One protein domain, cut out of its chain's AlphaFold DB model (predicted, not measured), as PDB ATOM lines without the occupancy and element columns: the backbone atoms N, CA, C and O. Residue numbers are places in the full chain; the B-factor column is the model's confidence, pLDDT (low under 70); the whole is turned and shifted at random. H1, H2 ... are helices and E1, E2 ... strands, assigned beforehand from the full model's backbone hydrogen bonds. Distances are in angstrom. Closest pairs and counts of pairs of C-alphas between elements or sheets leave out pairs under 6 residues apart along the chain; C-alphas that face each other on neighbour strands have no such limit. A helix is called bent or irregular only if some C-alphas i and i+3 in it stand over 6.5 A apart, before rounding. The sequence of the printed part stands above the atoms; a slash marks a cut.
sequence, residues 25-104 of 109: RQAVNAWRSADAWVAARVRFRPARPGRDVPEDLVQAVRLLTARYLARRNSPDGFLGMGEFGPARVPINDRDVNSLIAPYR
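This is residues 25 to 104 of the 109 residues of an uncharacterized protein of Acidipropionibacterium acidipropionici (UniProt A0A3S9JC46). A long helix, H2, runs through the middle of a loose, elongated model, with H1 crossing it on one side and the shorter H3 packed on another part of it, while H1 and H3 stay apart. A two-stranded hairpin, E1 and E2, lies beyond one end of H2, and the long link of residues 42 to 54 loops out at the other end, so that hairpin and loop mark the two ends of the long axis. The printed part has 80 residues with three named helices and two named strands, in the order H1, H2, E1, E2, H3; the sheet's order is E1 - E2, antiparallel, and the class is mostly helix. The whole is loose, with a radius of gyration of the C-alphas of 15.4 A, and spans 50 by 26 by 16 A.

H1, residues 25 to 41, touches H2, residues 55 to 73, at a steep tilt of 52 degrees, opposite ways. H1 touches H2 with residues 27 to 34 alone, and H2 touches H1 with residues 61 to 69 alone; the closest C-alphas of the two, those of Trp 31 and Arg 62, are 6.6 A apart. H2 and E1, residues 78 to 82, are near each other, with 5 pairs of C-alphas within 10 A. E1 and E2, residues 85 to 88, form an antiparallel hairpin, with 150 degrees between their directions. N 79 and O 87, at 2.9 A, and N 87 and O 80, at 2.8 A, are within hydrogen-bond range. H3, residues 94 to 103, touches H2 at residues 56 to 64 of H2, with the closest C-alphas, those of Ala 60 and Val 96, 4.9 A apart. The two run opposite ways at a steep tilt of 38 degrees, only just past shallow. H1 is apart from E1, E2 and H3. In H1 every O i to N i+4 pair is within hydrogen-bond range; in H2 it is 14 of 15 and in H3 4 of 6.

H1 begins at C-alpha 25, (198.255, 352.412, 242.425), and is 24.5 A long. H2 is 27.7 A long and begins at C-alpha 55, (210.261, 369.464, 249.679). E1 is 11.1 A long and E2 9.6 A. H3 is 15.0 A long and ends at C-alpha 103, (221.197, 367.763, 253.882). It is irregular: C-alphas 99 and 102 are 7.1 A apart.

The two C-alphas farthest apart are those of Pro 49 and Glu 83, at 50.3 A. The printed part has no cut. The link from H1 to H2 is long, with 13 residues; the links from H2 to E1, E1 to E2 and E2 to H3 are tight. The mean pLDDT of the printed part is 81.5, and residues 46 to 51 are under 70.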
ATOM      1  N   ARG A  25     198.703 352.783 241.077       71.19
ATOM      2  CA  ARG A  25     198.255 352.412 242.425       71.19
ATOM      3  C   ARG A  25     199.382 351.805 243.253       71.19
ATOM      4  O   ARG A  25     199.508 352.136 244.430       71.19
ATOM      5  N   GLN A  26     200.224 350.955 242.662       74.12
ATOM      6  CA  GLN A  26     201.397 350.401 243.344       74.12
ATOM      7  C   GLN A  26     202.408 351.491 243.694       74.12
ATOM      8  O   GLN A  26     202.930 351.479 244.809       74.12
ATOM      9  N   ALA A  27     202.639 352.453 242.795       72.50
ATOM     10  CA  ALA A  27     203.517 353.589 243.069       72.50
ATOM     11  C   ALA A  27     202.996 354.441 244.237       72.50
ATOM     12  O   ALA A  27     203.729 354.697 245.192       72.50
ATOM     13  N   VAL A  28     201.705 354.789 244.222       78.88
ATOM     14  CA  VAL A  28     201.063 355.545 245.310       78.88
ATOM     15  C   VAL A  28     201.115 354.784 246.638       78.88
ATOM     16  O   VAL A  28     201.434 355.378 247.669       78.88
ATOM     17  N   ASN A  29     200.841 353.478 246.635       82.88
ATOM     18  CA  ASN A  29     200.906 352.657 247.845       82.88
ATOM     19  C   ASN A  29     202.333 352.578 248.400       82.88
ATOM     20  O   ASN A  29     202.531 352.772 249.598       82.88
ATOM     21  N   ALA A  30     203.329 352.362 247.537       80.44
ATOM     22  CA  ALA A  30     204.731 352.333 247.935       80.44
ATOM     23  C   ALA A  30     205.187 353.681 248.512       80.44
ATOM     24  O   ALA A  30     205.863 353.704 249.540       80.44
ATOM     25  N   TRP A  31     204.769 354.801 247.909       79.56
ATOM     26  CA  TRP A  31     205.044 356.135 248.445       79.56
ATOM     27  C   TRP A  31     204.420 356.339 249.820       79.56
ATOM     28  O   TRP A  31     205.116 356.788 250.723       79.56
ATOM     29  N   ARG A  32     203.151 355.962 250.016       79.81
ATOM     30  CA  ARG A  32     202.495 356.055 251.332       79.81
ATOM     31  C   ARG A  32     203.204 355.211 252.388       79.81
ATOM     32  O   ARG A  32     203.358 355.657 253.520       79.81
ATOM     33  N   SER A  33     203.655 354.007 252.035       81.00
ATOM     34  CA  SER A  33     204.429 353.162 252.950       81.00
ATOM     35  C   SER A  33     205.796 353.764 253.285       81.00
ATOM     36  O   SER A  33     206.198 353.729 254.448       81.00
ATOM     37  N   ALA A  34     206.498 354.331 252.300       78.06
ATOM     38  CA  ALA A  34     207.773 355.011 252.515       78.06
ATOM     39  C   ALA A  34     207.602 356.257 253.399       78.06
ATOM     40  O   ALA A  34     208.345 356.425 254.364       78.06
ATOM     41  N   ASP A  35     206.588 357.074 253.117       79.06
ATOM     42  CA  ASP A  35     206.241 358.267 253.891       79.06
ATOM     43  C   ASP A  35     205.912 357.914 255.349       79.06
ATOM     44  O   ASP A  35     206.530 358.442 256.271       79.06
ATOM     45  N   ALA A  36     205.053 356.912 255.573       79.50
ATOM     46  CA  ALA A  36     204.737 356.424 256.915       79.50
ATOM     47  C   ALA A  36     205.978 355.891 257.657       79.50
ATOM     48  O   ALA A  36     206.141 356.122 258.858       79.50
ATOM     49  N   TRP A  37     206.875 355.185 256.958       82.00
ATOM     50  CA  TRP A  37     208.112 354.676 257.552       82.00
ATOM     51  C   TRP A  37     209.050 355.810 257.978       82.00
ATOM     52  O   TRP A  37     209.599 355.753 259.085       82.00
ATOM     53  N   VAL A  38     209.203 356.829 257.124       79.31
ATOM     54  CA  VAL A  38     210.013 358.027 257.384       79.31
ATOM     55  C   VAL A  38     209.413 358.817 258.541       79.31
ATOM     56  O   VAL A  38     210.122 359.068 259.513       79.31
ATOM     57  N   ALA A  39     208.116 359.125 258.503       76.75
ATOM     58  CA  ALA A  39     207.423 359.869 259.554       76.75
ATOM     59  C   ALA A  39     207.547 359.198 260.935       76.75
ATOM     60  O   ALA A  39     207.682 359.877 261.951       76.75
ATOM     61  N   ALA A  40     207.560 357.861 260.982       79.88
ATOM     62  CA  ALA A  40     207.689 357.110 262.229       79.88
ATOM     63  C   ALA A  40     209.113 357.096 262.825       79.88
ATOM     64  O   ALA A  40     209.267 356.804 264.012       79.88
ATOM     65  N   ARG A  41     210.164 357.336 262.028       80.31
ATOM     66  CA  ARG A  41     211.569 357.093 262.435       80.31
ATOM     67  C   ARG A  41     212.481 358.299 262.302       80.31
ATOM     68  O   ARG A  41     213.469 358.403 263.027       80.31
ATOM     69  N   VAL A  42     212.174 359.204 261.387       77.31
ATOM     70  CA  VAL A  42     212.994 360.374 261.104       77.31
ATOM     71  C   VAL A  42     212.463 361.541 261.915       77.31
ATOM     72  O   VAL A  42     211.358 362.028 261.700       77.31
ATOM     73  N   ARG A  43     213.279 362.026 262.853       73.75
ATOM     74  CA  ARG A  43     213.009 363.297 263.524       73.75
ATOM     75  C   ARG A  43     213.638 364.419 262.719       73.75
ATOM     76  O   ARG A  43     214.858 364.573 262.708       73.75
ATOM     77  N   PHE A  44     212.803 365.214 262.065       71.06
ATOM     78  CA  PHE A  44     213.242 366.457 261.454       71.06
ATOM     79  C   PHE A  44     213.256 367.559 262.514       71.06
ATOM     80  O   PHE A  44     212.227 367.867 263.115       71.06
ATOM     81  N   ARG A  45     214.430 368.148 262.767       70.69
ATOM     82  CA  ARG A  45     214.521 369.394 263.530       70.69
ATOM     83  C   ARG A  45     214.475 370.542 262.525       70.69
ATOM     84  O   ARG A  45     215.469 370.749 261.827       70.69
ATOM     85  N   PRO A  46     213.368 371.289 262.435       67.44
ATOM     86  CA  PRO A  46     213.307 372.383 261.492       67.44
ATOM     87  C   PRO A  46     214.254 373.501 261.927       67.44
ATOM     88  O   PRO A  46     214.401 373.790 263.116       67.44
ATOM     89  N   ALA A  47     214.901 374.148 260.955       65.19
ATOM     90  CA  ALA A  47     215.794 375.279 261.219       65.19
ATOM     91  C   ALA A  47     215.051 376.487 261.827       65.19
ATOM     92  O   ALA A  47     215.671 377.344 262.454       65.19
ATOM     93  N   ARG A  48     213.725 376.563 261.638       59.25
ATOM     94  CA  ARG A  48     212.825 377.570 262.215       59.25
ATOM     95  C   ARG A  48     211.490 376.921 262.609       59.25
ATOM     96  O   ARG A  48     211.070 375.997 261.913       59.25
ATOM     97  N   PRO A  49     210.809 377.391 263.669       63.62
ATOM     98  CA  PRO A  49     209.476 376.902 264.028       63.62
ATOM     99  C   PRO A  49     208.496 377.020 262.850       63.62
ATOM    100  O   PRO A  49     208.484 378.044 262.170       63.62
ATOM    101  N   GLY A  50     207.693 375.980 262.607       65.44
ATOM    102  CA  GLY A  50     206.665 375.972 261.556       65.44
ATOM    103  C   GLY A  50     207.151 375.645 260.139       65.44
ATOM    104  O   GLY A  50     206.391 375.817 259.195       65.44
ATOM    105  N   ARG A  51     208.402 375.195 259.961       63.59
ATOM    106  CA  ARG A  51     208.858 374.643 258.676       63.59
ATOM    107  C   ARG A  51     208.724 373.123 258.681       63.59
ATOM    108  O   ARG A  51     209.358 372.468 259.505       63.59
ATOM    109  N   ASP A  52     207.944 372.589 257.752       73.00
ATOM    110  CA  ASP A  52     207.822 371.150 257.521       73.00
ATOM    111  C   ASP A  52     209.098 370.564 256.888       73.00
ATOM    112  O   ASP A  52     210.082 371.271 256.633       73.00
ATOM    113  N   VAL A  53     209.095 369.247 256.670       77.94
ATOM    114  CA  VAL A  53     210.162 368.526 255.962       77.94
ATOM    115  C   VAL A  53     210.464 369.233 254.625       77.94
ATOM    116  O   VAL A  53     209.527 369.581 253.910       77.94
ATOM    117  N   PRO A  54     211.743 369.462 254.260       84.19
ATOM    118  CA  PRO A  54     212.092 370.110 253.002       84.19
ATOM    119  C   PRO A  54     211.523 369.355 251.798       84.19
ATOM    120  O   PRO A  54     211.730 368.146 251.684       84.19
ATOM    121  N   GLU A  55     210.866 370.069 250.878       85.88
ATOM    122  CA  GLU A  55     210.261 369.464 249.679       85.88
ATOM    123  C   GLU A  55     211.301 368.711 248.836       85.88
ATOM    124  O   GLU A  55     210.995 367.658 248.290       85.88
ATOM    125  N   ASP A  56     212.558 369.166 248.809       88.44
ATOM    126  CA  ASP A  56     213.650 368.464 248.121       88.44
ATOM    127  C   ASP A  56     213.834 367.027 248.637       88.44
ATOM    128  O   ASP A  56     214.063 366.102 247.855       88.44
ATOM    129  N   LEU A  57     213.708 366.819 249.954       85.94
ATOM    130  CA  LEU A  57     213.807 365.491 250.563       85.94
ATOM    131  C   LEU A  57     212.575 364.644 250.241       85.94
ATOM    132  O   LEU A  57     212.712 363.452 249.963       85.94
ATOM    133  N   VAL A  58     211.387 365.254 250.219       85.19
ATOM    134  CA  VAL A  58     210.147 364.582 249.796       85.19
ATOM    135  C   VAL A  58     210.270 364.122 248.340       85.19
ATOM    136  O   VAL A  58     209.994 362.963 248.016       85.19
ATOM    137  N   GLN A  59     210.762 364.993 247.462       88.50
ATOM    138  CA  GLN A  59     210.975 364.688 246.054       88.50
ATOM    139  C   GLN A  59     212.050 363.614 245.855       88.50
ATOM    140  O   GLN A  59     211.860 362.697 245.052       88.50
ATOM    141  N   ALA A  60     213.137 363.655 246.629       89.81
ATOM    142  CA  ALA A  60     214.161 362.616 246.609       89.81
ATOM    143  C   ALA A  60     213.583 361.236 246.969       89.81
ATOM    144  O   ALA A  60     213.899 360.250 246.301       89.81
ATOM    145  N   VAL A  61     212.696 361.152 247.972       86.62
ATOM    146  CA  VAL A  61     212.014 359.897 248.347       86.62
ATOM    147  C   VAL A  61     211.125 359.384 247.212       86.62
ATOM    148  O   VAL A  61     211.141 358.182 246.924       86.62
ATOM    149  N   ARG A  62     210.385 360.268 246.531       85.94
ATOM    150  CA  ARG A  62     209.540 359.891 245.384       85.94
ATOM    151  C   ARG A  62     210.368 359.285 244.249       85.94
ATOM    152  O   ARG A  62     210.048 358.181 243.803       85.94
ATOM    153  N   LEU A  63     211.446 359.963 243.841       88.06
ATOM    154  CA  LEU A  63     212.353 359.507 242.778       88.06
ATOM    155  C   LEU A  63     213.032 358.179 243.138       88.06
ATOM    156  O   LEU A  63     213.008 357.227 242.355       88.06
ATOM    157  N   LEU A  64     213.558 358.071 244.362       88.56
ATOM    158  CA  LEU A  64     214.200 356.850 244.846       88.56
ATOM    159  C   LEU A  64     213.221 355.664 244.862       88.56
ATOM    160  O   LEU A  64     213.579 354.559 244.451       88.56
ATOM    161  N   THR A  65     211.979 355.894 245.295       85.25
ATOM    162  CA  THR A  65     210.933 354.860 245.312       85.25
ATOM    163  C   THR A  65     210.567 354.423 243.897       85.25
ATOM    164  O   THR A  65     210.500 353.222 243.640       85.25
ATOM    165  N   ALA A  66     210.398 355.365 242.963       84.12
ATOM    166  CA  ALA A  66     210.135 355.050 241.559       84.12
ATOM    167  C   ALA A  66     211.259 354.186 240.962       84.12
ATOM    168  O   ALA A  66     210.997 353.144 240.362       84.12
ATOM    169  N   ARG A  67     212.523 354.544 241.227       86.94
ATOM    170  CA  ARG A  67     213.688 353.756 240.805       86.94
ATOM    171  C   ARG A  67     213.680 352.344 241.391       86.94
ATOM    172  O   ARG A  67     213.965 351.388 240.671       86.94
ATOM    173  N   TYR A  68     213.358 352.185 242.677       85.06
ATOM    174  CA  TYR A  68     213.275 350.859 243.299       85.06
ATOM    175  C   TYR A  68     212.154 350.005 242.713       85.06
ATOM    176  O   TYR A  68     212.370 348.821 242.457       85.06
ATOM    177  N   LEU A  69     210.991 350.596 242.445       83.12
ATOM    178  CA  LEU A  69     209.901 349.896 241.771       83.12
ATOM    179  C   LEU A  69     210.294 349.488 240.346       83.12
ATOM    180  O   LEU A  69     209.973 348.381 239.919       83.12
ATOM    181  N   ALA A  70     211.029 350.329 239.616       81.75
ATOM    182  CA  ALA A  70     211.537 349.991 238.287       81.75
ATOM    183  C   ALA A  70     212.547 348.835 238.330       81.75
ATOM    184  O   ALA A  70     212.399 347.861 237.594       81.75
ATOM    185  N   ARG A  71     213.518 348.876 239.254       84.94
ATOM    186  CA  ARG A  71     214.504 347.791 239.418       84.94
ATOM    187  C   ARG A  71     213.912 346.494 239.963       84.94
ATOM    188  O   ARG A  71     214.457 345.432 239.698       84.94
ATOM    189  N   ARG A  72     212.803 346.541 240.705       82.19
ATOM    190  CA  ARG A  72     212.091 345.323 241.124       82.19
ATOM    191  C   ARG A  72     211.649 344.496 239.914       82.19
ATOM    192  O   ARG A  72     211.748 343.275 239.952       82.19
ATOM    193  N   ASN A  73     211.183 345.167 238.863       77.62
ATOM    194  CA  ASN A  73     210.727 344.524 237.629       77.62
ATOM    195  C   ASN A  73     211.884 344.235 236.658       77.62
ATOM    196  O   ASN A  73     211.736 343.418 235.756       77.62
ATOM    197  N   SER A  74     213.031 344.886 236.856       79.12
ATOM    198  CA  SER A  74     214.248 344.736 236.058       79.12
ATOM    199  C   SER A  74     215.486 344.739 236.975       79.12
ATOM    200  O   SER A  74     216.088 345.793 237.223       79.12
ATOM    201  N   PRO A  75     215.854 343.582 237.564       79.50
ATOM    202  CA  PRO A  75     216.913 343.505 238.576       79.50
ATOM    203  C   PRO A  75     218.302 343.884 238.057       79.50
ATOM    204  O   PRO A  75     219.083 344.508 238.780       79.50
ATOM    205  N   ASP A  76     218.597 343.551 236.801       82.62
ATOM    206  CA  ASP A  76     219.798 343.965 236.069       82.62
ATOM    207  C   ASP A  76     219.741 345.447 235.652       82.62
ATOM    208  O   ASP A  76     220.764 346.064 235.345       82.62
ATOM    209  N   GLY A  77     218.561 346.061 235.748       81.62
ATOM    210  CA  GLY A  77     218.289 347.438 235.376       81.62
ATOM    211  C   GLY A  77     218.115 347.613 233.876       81.62
ATOM    212  O   GLY A  77     218.102 348.753 233.429       81.62
ATOM    213  N   PHE A  78     218.013 346.541 233.091       83.62
ATOM    214  CA  PHE A  78     217.747 346.626 231.662       83.62
ATOM    215  C   PHE A  78     216.249 346.806 231.385       83.62
ATOM    216  O   PHE A  78     215.432 345.955 231.735       83.62
ATOM    217  N   LEU A  79     215.880 347.921 230.753       79.50
ATOM    218  CA  LEU A  79     214.484 348.217 230.409       79.50
ATOM    219  C   LEU A  79     214.146 347.882 228.954       79.50
ATOM    220  O   LEU A  79     212.978 347.702 228.628       79.50
ATOM    221  N   GLY A  80     215.151 347.805 228.080       81.56
ATOM    222  CA  GLY A  80     214.964 347.528 226.659       81.56
ATOM    223  C   GLY A  80     215.975 348.254 225.777       81.56
ATOM    224  O   GLY A  80     216.914 348.884 226.264       81.56
ATOM    225  N   MET A  81     215.774 348.169 224.462       81.94
ATOM    226  CA  MET A  81     216.519 348.944 223.465       81.94
ATOM    227  C   MET A  81     215.666 350.114 222.980       81.94
ATOM    228  O   MET A  81     214.567 349.905 222.475       81.94
ATOM    229  N   GLY A  82     216.180 351.330 223.144       78.62
ATOM    230  CA  GLY A  82     215.629 352.540 222.544       78.62
ATOM    231  C   GLY A  82     216.415 352.962 221.302       78.62
ATOM    232  O   GLY A  82     217.409 352.338 220.930       78.62
ATOM    233  N   GLU A  83     215.994 354.068 220.693       80.06
ATOM    234  CA  GLU A  83     216.613 354.649 219.489       80.06
ATOM    235  C   GLU A  83     218.111 354.956 219.666       80.06
ATOM    236  O   GLU A  83     218.904 354.777 218.748       80.06
ATOM    237  N   PHE A  84     218.518 355.333 220.880       82.31
ATOM    238  CA  PHE A  84     219.906 355.667 221.223       82.31
ATOM    239  C   PHE A  84     220.650 354.527 221.936       82.31
ATOM    240  O   PHE A  84     221.692 354.749 222.557       82.31
ATOM    241  N   GLY A  85     220.122 353.301 221.864       83.50
ATOM    242  CA  GLY A  85     220.711 352.118 222.484       83.50
ATOM    243  C   GLY A  85     220.003 351.672 223.770       83.50
ATOM    244  O   GLY A  85     218.829 351.984 223.982       83.50
ATOM    245  N   PRO A  86     220.676 350.879 224.623       81.25
ATOM    246  CA  PRO A  86     220.026 350.200 225.737       81.25
ATOM    247  C   PRO A  86     219.571 351.190 226.814       81.25
ATOM    248  O   PRO A  86     220.388 351.867 227.440       81.25
ATOM    249  N   ALA A  87     218.267 351.219 227.078       83.31
ATOM    250  CA  ALA A  87     217.677 351.972 228.174       83.31
ATOM    251  C   ALA A  87     217.880 351.210 229.487       83.31
ATOM    252  O   ALA A  87     217.577 350.015 229.590       83.31
ATOM    253  N   ARG A  88     218.409 351.901 230.503       84.50
ATOM    254  CA  ARG A  88     218.726 351.294 231.797       84.50
ATOM    255  C   ARG A  88     218.208 352.115 232.969       84.50
ATOM    256  O   ARG A  88     218.323 353.336 232.964       84.50
ATOM    257  N   VAL A  89     217.735 351.434 234.012       85.38
ATOM    258  CA  VAL A  89     217.550 352.027 235.340       85.38
ATOM    259  C   VAL A  89     218.919 352.108 236.012       85.38
ATOM    260  O   VAL A  89     219.509 351.066 236.331       85.38
ATOM    261  N   PRO A  90     219.455 353.311 236.259       81.94
ATOM    262  CA  PRO A  90     220.783 353.438 236.826       81.94
ATOM    263  C   PRO A  90     220.805 352.951 238.283       81.94
ATOM    264  O   PRO A  90     219.816 353.031 239.013       81.94
ATOM    265  N   ILE A  91     221.953 352.426 238.717       84.50
ATOM    266  CA  ILE A  91     222.173 352.030 240.119       84.50
ATOM    267  C   ILE A  91     222.217 353.278 241.010       84.50
ATOM    268  O   ILE A  91     221.701 353.279 242.127       84.50
ATOM    269  N   ASN A  92     222.816 354.353 240.494       85.69
ATOM    270  CA  ASN A  92     222.943 355.628 241.175       85.69
ATOM    271  C   ASN A  92     222.109 356.705 240.474       85.69
ATOM    272  O   ASN A  92     222.106 356.784 239.251       85.69
ATOM    273  N   ASP A  93     221.426 357.540 241.246       87.75
ATOM    274  CA  ASP A  93     220.525 358.568 240.726       87.75
ATOM    275  C   ASP A  93     221.121 359.948 241.017       87.75
ATOM    276  O   ASP A  93     221.310 360.337 242.174       87.75
ATOM    277  N   ARG A  94     221.516 360.653 239.952       90.31
ATOM    278  CA  ARG A  94     222.173 361.961 240.048       90.31
ATOM    279  C   ARG A  94     221.237 363.011 240.642       90.31
ATOM    280  O   ARG A  94     221.699 363.837 241.432       90.31
ATOM    281  N   ASP A  95     219.959 362.965 240.292       90.25
ATOM    282  CA  ASP A  95     218.981 363.964 240.713       90.25
ATOM    283  C   ASP A  95     218.671 363.775 242.192       90.25
ATOM    284  O   ASP A  95     218.771 364.724 242.970       90.25
ATOM    285  N   VAL A  96     218.463 362.525 242.621       92.62
ATOM    286  CA  VAL A  96     218.360 362.189 244.049       92.62
ATOM    287  C   VAL A  96     219.598 362.656 244.809       92.62
ATOM    288  O   VAL A  96     219.458 363.294 245.850       92.62
ATOM    289  N   ASN A  97     220.809 362.385 244.305       93.31
ATOM    290  CA  ASN A  97     222.040 362.840 244.960       93.31
ATOM    291  C   ASN A  97     222.115 364.363 245.083       93.31
ATOM    292  O   ASN A  97     222.575 364.856 246.110       93.31
ATOM    293  N   SER A  98     221.661 365.091 244.065       94.12
ATOM    294  CA  SER A  98     221.662 366.555 244.061       94.12
ATOM    295  C   SER A  98     220.659 367.118 245.070       94.12
ATOM    296  O   SER A  98     220.993 368.052 245.795       94.12
ATOM    297  N   LEU A  99     219.478 366.501 245.193       92.62
ATOM    298  CA  LEU A  99     218.442 366.896 246.155       92.62
ATOM    299  C   LEU A  99     218.862 366.660 247.609       92.62
ATOM    300  O   LEU A  99     218.581 367.476 248.481       92.62
ATOM    301  N   ILE A 100     219.552 365.552 247.892       92.00
ATOM    302  CA  ILE A 100     219.953 365.211 249.267       92.00
ATOM    303  C   ILE A 100     221.290 365.829 249.679       92.00
ATOM    304  O   ILE A 100     221.558 365.917 250.877       92.00
ATOM    305  N   ALA A 101     222.133 366.242 248.726       93.12
ATOM    306  CA  ALA A 101     223.470 366.770 249.004       93.12
ATOM    307  C   ALA A 101     223.494 367.892 250.064       93.12
ATOM    308  O   ALA A 101     224.310 367.780 250.980       93.12
ATOM    309  N   PRO A 102     222.596 368.901 250.041       90.31
ATOM    310  CA  PRO A 102     222.583 369.972 251.044       90.31
ATOM    311  C   PRO A 102     222.275 369.496 252.471       90.31
ATOM    312  O   PRO A 102     222.582 370.190 253.437       90.31
ATOM    313  N   TYR A 103     221.658 368.320 252.609       86.38
ATOM    314  CA  TYR A 103     221.197 367.763 253.882       86.38
ATOM    315  C   TYR A 103     222.123 366.659 254.416       86.38
ATOM    316  O   TYR A 103     221.875 366.106 255.490       86.38
ATOM    317  N   ARG A 104     223.192 366.312 253.686       86.81
ATOM    318  CA  ARG A 104     224.173 365.310 254.118       86.81
ATOM    319  C   ARG A 104     225.155 365.915 255.119       86.81
ATOM    320  O   ARG A 104     225.753 366.957 254.873       86.81
TER     321      ARG A 104